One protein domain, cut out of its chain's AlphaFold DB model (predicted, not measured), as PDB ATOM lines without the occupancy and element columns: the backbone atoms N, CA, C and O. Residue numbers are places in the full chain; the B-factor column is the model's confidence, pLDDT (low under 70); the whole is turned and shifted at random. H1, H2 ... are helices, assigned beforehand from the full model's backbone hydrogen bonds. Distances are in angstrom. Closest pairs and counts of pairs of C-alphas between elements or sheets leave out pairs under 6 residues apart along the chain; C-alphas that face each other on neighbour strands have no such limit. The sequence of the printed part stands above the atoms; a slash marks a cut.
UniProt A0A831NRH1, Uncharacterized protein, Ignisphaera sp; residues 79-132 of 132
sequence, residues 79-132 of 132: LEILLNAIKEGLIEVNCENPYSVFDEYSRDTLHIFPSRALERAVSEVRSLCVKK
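Overview. This is residues 79 to 132 of the 132 residues of an uncharacterized protein of Ignisphaera sp (UniProt A0A831NRH1). Three helices are set in a small triangle: the short H1 and the longer H3 lie side by side and run the same way, while H2 runs back the opposite way, aslant to both. A long loop, residues 88 to 99, joins the end of H1 to the beginning of H2, and five residues lead from H2 to H3. The printed part has 54 residues with three named helices, in the order H1, H2, H3, and no named strand; its class is all helix. The whole is compact, with a radius of gyration of the C-alphas of 10.4 A, and the C-alphas span 31 by 21 by 19 A.

Along the chain. H1 holds residues 79 to 87 and begins at C-alpha 79, at (120.531, 232.986, 39.758); from first to last C-alpha it measures 12.4 A. After residues 88 to 99, H2 holds residues 100 to 109, with its first C-alpha at (129.418, 228.684, 31.718) and a length of 14.1 A. H3, residues 115 to 131, is the longest helix by residues and measures 24.8 A; its last C-alpha, that of Lys 131, is at (119.366, 212.789, 32.615).

Arrangement. H1 and H3 touch, with the C-alphas of Leu 83 and Ala 121 the closest, 6.4 A apart. Their lines stand at a shallow tilt of 1 degree, and they run the same way. H1 and H2 only just touch, with 3 pairs of C-alphas within 8 A, the closest being those of Leu 82 and Phe 102, 7.5 A apart. These two helices form a helical hairpin, running opposite ways at a steep tilt of 39 degrees. H2 and H3 are close but not clearly touching: their closest C-alphas, those of Phe 102 and Leu 118, are 7.9 A apart. They too run opposite ways at a steep tilt of 39 degrees. In H1 and H2 every O i to N i+4 pair is within hydrogen-bond range, and in H3 11 of 13 are.

Size, cuts and confidence. The two C-alphas farthest apart are those of Leu 110 and Lys 131, at 31.7 A, while the first and last printed C-alphas, of Leu 79 and Lys 132, are 22.1 A apart. The printed part has no cut, and it ends at residue 132, the chain's last residue. The link from H1 to H2, 12 residues, is long, and its C-alphas lie 6 to 12 A from the mean of the C-alphas; the link from H2 to H3, 5 residues, is tight. The mean pLDDT of the printed part is 94.9, and one printed residue, Lys 132, is under 70.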
ATOM      1  N   LEU A  79     120.137 234.392  39.646       97.38
ATOM      2  CA  LEU A  79     120.531 232.986  39.758       97.38
ATOM      3  C   LEU A  79     119.348 232.029  39.544       97.38
ATOM      4  O   LEU A  79     119.460 231.059  38.796       97.38
ATOM      5  N   GLU A  80     118.215 232.297  40.199       97.88
ATOM      6  CA  GLU A  80     117.014 231.474  40.055       97.88
ATOM      7  C   GLU A  80     116.403 231.619  38.657       97.88
ATOM      8  O   GLU A  80     115.928 230.627  38.109       97.88
ATOM      9  N   ILE A  81     116.453 232.810  38.055       97.81
ATOM     10  CA  ILE A  81     115.991 233.029  36.677       97.81
ATOM     11  C   ILE A  81     116.791 232.154  35.706       97.81
ATOM     12  O   ILE A  81     116.195 231.380  34.959       97.81
ATOM     13  N   LEU A  82     118.125 232.230  35.750       98.00
ATOM     14  CA  LEU A  82     119.005 231.456  34.867       98.00
ATOM     15  C   LEU A  82     118.794 229.952  35.047       98.00
ATOM     16  O   LEU A  82     118.633 229.223  34.071       98.00
ATOM     17  N   LEU A  83     118.725 229.485  36.296       97.81
ATOM     18  CA  LEU A  83     118.513 228.071  36.588       97.81
ATOM     19  C   LEU A  83     117.161 227.561  36.067       97.81
ATOM     20  O   LEU A  83     117.095 226.458  35.526       97.81
ATOM     21  N   ASN A  84     116.082 228.333  36.223       97.75
ATOM     22  CA  ASN A  84     114.776 227.936  35.695       97.75
ATOM     23  C   ASN A  84     114.751 227.995  34.163       97.75
ATOM     24  O   ASN A  84     114.249 227.068  33.543       97.75
ATOM     25  N   ALA A  85     115.367 229.000  33.539       97.56
ATOM     26  CA  ALA A  85     115.476 229.064  32.083       97.56
ATOM     27  C   ALA A  85     116.238 227.857  31.499       97.56
ATOM     28  O   ALA A  85     115.828 227.307  30.481       97.56
ATOM     29  N   ILE A  86     117.290 227.385  32.177       96.88
ATOM     30  CA  ILE A  86     117.989 226.137  31.831       96.88
ATOM     31  C   ILE A  86     117.060 224.921  31.956       96.88
ATOM     32  O   ILE A  86     117.009 224.085  31.055       96.88
ATOM     33  N   LYS A  87     116.327 224.801  33.072       95.69
ATOM     34  CA  LYS A  87     115.403 223.677  33.320       95.69
ATOM     35  C   LYS A  87     114.294 223.593  32.275       95.69
ATOM     36  O   LYS A  87     113.955 222.494  31.851       95.69
ATOM     37  N   GLU A  88     113.787 224.743  31.846       96.25
ATOM     38  CA  GLU A  88     112.773 224.864  30.794       96.25
ATOM     39  C   GLU A  88     113.361 224.726  29.375       96.25
ATOM     40  O   GLU A  88     112.629 224.789  28.392       96.25
ATOM     41  N   GLY A  89     114.680 224.542  29.239       95.12
ATOM     42  CA  GLY A  89     115.348 224.384  27.943       95.12
ATOM     43  C   GLY A  89     115.440 225.669  27.115       95.12
ATOM     44  O   GLY A  89     115.712 225.597  25.921       95.12
ATOM     45  N   LEU A  90     115.228 226.836  27.732       97.12
ATOM     46  CA  LEU A  90     115.353 228.148  27.087       97.12
ATOM     47  C   LEU A  90     116.812 228.602  26.956       97.12
ATOM     48  O   LEU A  90     117.121 229.444  26.119       97.12
ATOM     49  N   ILE A  91     117.693 228.062  27.800       96.25
ATOM     50  CA  ILE A  91     119.138 228.281  27.742       96.25
ATOM     51  C   ILE A  91     119.811 226.925  27.559       96.25
ATOM     52  O   ILE A  91     119.647 226.019  28.382       96.25
ATOM     53  N   GLU A  92     120.578 226.794  26.482       93.44
ATOM     54  CA  GLU A  92     121.429 225.629  26.268       93.44
ATOM     55  C   GLU A  92     122.614 225.653  27.234       93.44
ATOM     56  O   GLU A  92     123.218 226.691  27.494       93.44
ATOM     57  N   VAL A  93     122.951 224.484  27.772       94.06
ATOM     58  CA  VAL A  93     124.050 224.333  28.724       94.06
ATOM     59  C   VAL A  93     125.133 223.467  28.117       94.06
ATOM     60  O   VAL A  93     124.860 222.370  27.630       94.06
ATOM     61  N   ASN A  94     126.378 223.917  28.249       93.81
ATOM     62  CA  ASN A  94     127.534 223.065  28.032       93.81
ATOM     63  C   ASN A  94     127.753 222.154  29.256       93.81
ATOM     64  O   ASN A  94     128.207 222.609  30.305       93.81
ATOM     65  N   CYS A  95     127.459 220.860  29.124       93.75
ATOM     66  CA  CYS A  95     127.618 219.893  30.211       93.75
ATOM     67  C   CYS A  95     129.078 219.631  30.619       93.75
ATOM     68  O   CYS A  95     129.317 219.190  31.743       93.75
ATOM     69  N   GLU A  96     130.053 219.945  29.761       94.75
ATOM     70  CA  GLU A  96     131.480 219.907  30.109       94.75
ATOM     71  C   GLU A  96     131.870 221.084  31.014       94.75
ATOM     72  O   GLU A  96     132.772 220.964  31.844       94.75
ATOM     73  N   ASN A  97     131.149 222.208  30.910       95.88
ATOM     74  CA  ASN A  97     131.298 223.362  31.792       95.88
ATOM     75  C   ASN A  97     129.939 223.894  32.304       95.88
ATOM     76  O   ASN A  97     129.437 224.912  31.813       95.88
ATOM     77  N   PRO A  98     129.370 223.270  33.352       95.38
ATOM     78  CA  PRO A  98     128.096 223.679  33.950       95.38
ATOM     79  C   PRO A  98     128.077 225.084  34.579       95.38
ATOM     80  O   PRO A  98     127.003 225.563  34.939       95.38
ATOM     81  N   TYR A  99     129.236 225.736  34.741       97.31
ATOM     82  CA  TYR A  99     129.333 227.113  35.244       97.31
ATOM     83  C   TYR A  99     129.134 228.159  34.141       97.31
ATOM     84  O   TYR A  99     128.767 229.289  34.448       97.31
ATOM     85  N   SER A 100     129.324 227.776  32.872       96.75
ATOM     86  CA  SER A 100     129.418 228.684  31.718       96.75
ATOM     87  C   SER A 100     128.357 229.788  31.679       96.75
ATOM     88  O   SER A 100     128.714 230.958  31.593       96.75
ATOM     89  N   VAL A 101     127.076 229.435  31.817       97.38
ATOM     90  CA  VAL A 101     125.954 230.394  31.795       97.38
ATOM     91  C   VAL A 101     126.037 231.409  32.942       97.38
ATOM     92  O   VAL A 101     125.769 232.596  32.760       97.38
ATOM     93  N   PHE A 102     126.407 230.959  34.142       97.75
ATOM     94  CA  PHE A 102     126.509 231.831  35.312       97.75
ATOM     95  C   PHE A 102     127.749 232.726  35.242       97.75
ATOM     96  O   PHE A 102     127.676 233.896  35.625       97.75
ATOM     97  N   ASP A 103     128.866 232.199  34.740       97.38
ATOM     98  CA  ASP A 103     130.108 232.952  34.538       97.38
ATOM     99  C   ASP A 103     129.929 234.034  33.471       97.38
ATOM    100  O   ASP A 103     130.373 235.167  33.658       97.38
ATOM    101  N   GLU A 104     129.240 233.709  32.374       97.12
ATOM    102  CA  GLU A 104     128.876 234.658  31.322       97.12
ATOM    103  C   GLU A 104     128.014 235.791  31.879       97.12
ATOM    104  O   GLU A 104     128.406 236.952  31.785       97.12
ATOM    105  N   TYR A 105     126.916 235.463  32.568       97.50
ATOM    106  CA  TYR A 105     126.070 236.476  33.199       97.50
ATOM    107  C   TYR A 105     126.855 237.357  34.179       97.50
ATOM    108  O   TYR A 105     126.707 238.580  34.183       97.50
ATOM    109  N   SER A 106     127.699 236.750  35.017       97.44
ATOM    110  CA  SER A 106     128.500 237.470  36.015       97.44
ATOM    111  C   SER A 106     129.493 238.424  35.359       97.44
ATOM    112  O   SER A 106     129.640 239.559  35.803       97.44
ATOM    113  N   ARG A 107     130.151 237.991  34.278       97.88
ATOM    114  CA  ARG A 107     131.087 238.818  33.510       97.88
ATOM    115  C   ARG A 107     130.381 239.999  32.849       97.88
ATOM    116  O   ARG A 107     130.884 241.116  32.928       97.88
ATOM    117  N   ASP A 108     129.225 239.761  32.245       97.75
ATOM    118  CA  ASP A 108     128.531 240.767  31.442       97.75
ATOM    119  C   ASP A 108     127.799 241.802  32.310       97.75
ATOM    120  O   ASP A 108     127.657 242.962  31.925       97.75
ATOM    121  N   THR A 109     127.361 241.406  33.509       96.25
ATOM    122  CA  THR A 109     126.620 242.277  34.440       96.25
ATOM    123  C   THR A 109     127.453 242.772  35.619       96.25
ATOM    124  O   THR A 109     126.963 243.567  36.423       96.25
ATOM    125  N   LEU A 110     128.692 242.288  35.756       96.25
ATOM    126  CA  LEU A 110     129.541 242.448  36.945       96.25
ATOM    127  C   LEU A 110     128.878 241.942  38.240       96.25
ATOM    128  O   LEU A 110     129.290 242.299  39.347       96.25
ATOM    129  N   HIS A 111     127.835 241.117  38.117       94.75
ATOM    130  CA  HIS A 111     127.144 240.529  39.250       94.75
ATOM    131  C   HIS A 111     127.992 239.417  39.871       94.75
ATOM    132  O   HIS A 111     128.579 238.599  39.170       94.75
ATOM    133  N   ILE A 112     128.017 239.353  41.202       95.06
ATOM    134  CA  ILE A 112     128.751 238.324  41.941       95.06
ATOM    135  C   ILE A 112     127.749 237.434  42.665       95.06
ATOM    136  O   ILE A 112     127.148 237.831  43.668       95.06
ATOM    137  N   PHE A 113     127.604 236.199  42.187       95.75
ATOM    138  CA  PHE A 113     126.763 235.219  42.858       95.75
ATOM    139  C   PHE A 113     127.390 234.752  44.181       95.75
ATOM    140  O   PHE A 113     128.582 234.438  44.236       95.75
ATOM    141  N   PRO A 114     126.602 234.608  45.264       94.69
ATOM    142  CA  PRO A 114     127.089 233.990  46.491       94.69
ATOM    143  C   PRO A 114     127.530 232.545  46.237       94.69
ATOM    144  O   PRO A 114     126.720 231.731  45.792       94.69
ATOM    145  N   SER A 115     128.768 232.189  46.599       95.00
ATOM    146  CA  SER A 115     129.385 230.902  46.230       95.00
ATOM    147  C   SER A 115     128.520 229.692  46.596       95.00
ATOM    148  O   SER A 115     128.280 228.823  45.772       95.00
ATOM    149  N   ARG A 116     127.947 229.661  47.810       96.12
ATOM    150  CA  ARG A 116     127.068 228.553  48.237       96.12
ATOM    151  C   ARG A 116     125.786 228.431  47.412       96.12
ATOM    152  O   ARG A 116     125.244 227.336  47.316       96.12
ATOM    153  N   ALA A 117     125.255 229.541  46.908       95.38
ATOM    154  CA  ALA A 117     124.058 229.525  46.075       95.38
ATOM    155  C   ALA A 117     124.410 229.076  44.651       95.38
ATOM    156  O   ALA A 117     123.722 228.214  44.113       95.38
ATOM    157  N   LEU A 118     125.514 229.593  44.103       97.62
ATOM    158  CA  LEU A 118     126.032 229.196  42.796       97.62
ATOM    159  C   LEU A 118     126.316 227.690  42.734       97.62
ATOM    160  O   LEU A 118     125.810 227.013  41.849       97.62
ATOM    161  N   GLU A 119     127.020 227.143  43.726       97.81
ATOM    162  CA  GLU A 119     127.324 225.707  43.794       97.81
ATOM    163  C   GLU A 119     126.066 224.828  43.791       97.81
ATOM    164  O   GLU A 119     126.029 223.773  43.157       97.81
ATOM    165  N   ARG A 120     124.994 225.266  44.465       97.56
ATOM    166  CA  ARG A 120     123.710 224.548  44.436       97.56
ATOM    167  C   ARG A 120     123.094 224.576  43.043       97.56
ATOM    168  O   ARG A 120     122.706 223.523  42.551       97.56
ATOM    169  N   ALA A 121     123.046 225.747  42.410       97.19
ATOM    170  CA  ALA A 121     122.512 225.886  41.060       97.19
ATOM    171  C   ALA A 121     123.301 225.030  40.057       97.19
ATOM    172  O   ALA A 121     122.711 224.281  39.285       97.19
ATOM    173  N   VAL A 122     124.632 225.050  40.132       97.25
ATOM    174  CA  VAL A 122     125.512 224.239  39.281       97.25
ATOM    175  C   VAL A 122     125.319 222.739  39.515       97.25
ATOM    176  O   VAL A 122     125.294 221.962  38.560       97.25
ATOM    177  N   SER A 123     125.141 222.311  40.766       96.88
ATOM    178  CA  SER A 123     124.814 220.916  41.084       96.88
ATOM    179  C   SER A 123     123.495 220.478  40.435       96.88
ATOM    180  O   SER A 123     123.413 219.398  39.845       96.88
ATOM    181  N   GLU A 124     122.476 221.342  40.460       96.69
ATOM    182  CA  GLU A 124     121.213 221.079  39.769       96.69
ATOM    183  C   GLU A 124     121.406 220.977  38.252       96.69
ATOM    184  O   GLU A 124     120.906 220.030  37.644       96.69
ATOM    185  N   VAL A 125     122.194 221.866  37.648       96.44
ATOM    186  CA  VAL A 125     122.530 221.806  36.217       96.44
ATOM    187  C   VAL A 125     123.239 220.495  35.856       96.44
ATOM    188  O   VAL A 125     122.838 219.818  34.909       96.44
ATOM    189  N   ARG A 126     124.229 220.064  36.647       95.81
ATOM    190  CA  ARG A 126     124.901 218.764  36.460       95.81
ATOM    191  C   ARG A 126     123.911 217.602  36.480       95.81
ATOM    192  O   ARG A 126     124.016 216.693  35.662       95.81
ATOM    193  N   SER A 127     122.924 217.640  37.376       94.94
ATOM    194  CA  SER A 127     121.901 216.592  37.458       94.94
ATOM    195  C   SER A 127     121.016 216.510  36.207       94.94
ATOM    196  O   SER A 127     120.537 215.428  35.874       94.94
ATOM    197  N   LEU A 128     120.816 217.627  35.497       92.94
ATOM    198  CA  LEU A 128     120.082 217.661  34.229       92.94
ATOM    199  C   LEU A 128     120.907 217.062  33.088       92.94
ATOM    200  O   LEU A 128     120.356 216.346  32.261       92.94
ATOM    201  N   CYS A 129     122.221 217.298  33.079       89.94
ATOM    202  CA  CYS A 129     123.140 216.724  32.096       89.94
ATOM    203  C   CYS A 129     123.235 215.196  32.171       89.94
ATOM    204  O   CYS A 129     123.400 214.557  31.146       89.94
ATOM    205  N   VAL A 130     123.101 214.604  33.363       87.25
ATOM    206  CA  VAL A 130     123.100 213.136  33.539       87.25
ATOM    207  C   VAL A 130     121.788 212.494  33.069       87.25
ATOM    208  O   VAL A 130     121.741 211.298  32.800       87.25
ATOM    209  N   LYS A 131     120.698 213.269  33.014       72.88
ATOM    210  CA  LYS A 131     119.366 212.789  32.615       72.88
ATOM    211  C   LYS A 131     119.095 212.902  31.112       72.88
ATOM    212  O   LYS A 131     118.082 212.362  30.668       72.88
ATOM    213  N   LYS A 132     119.928 213.639  30.378       59.09
ATOM    214  CA  LYS A 132     119.892 213.738  28.914       59.09
ATOM    215  C   LYS A 132     120.763 212.649  28.304       59.09
ATOM    216  O   LYS A 132     120.356 212.147  27.238       59.09
TER     217      LYS A 132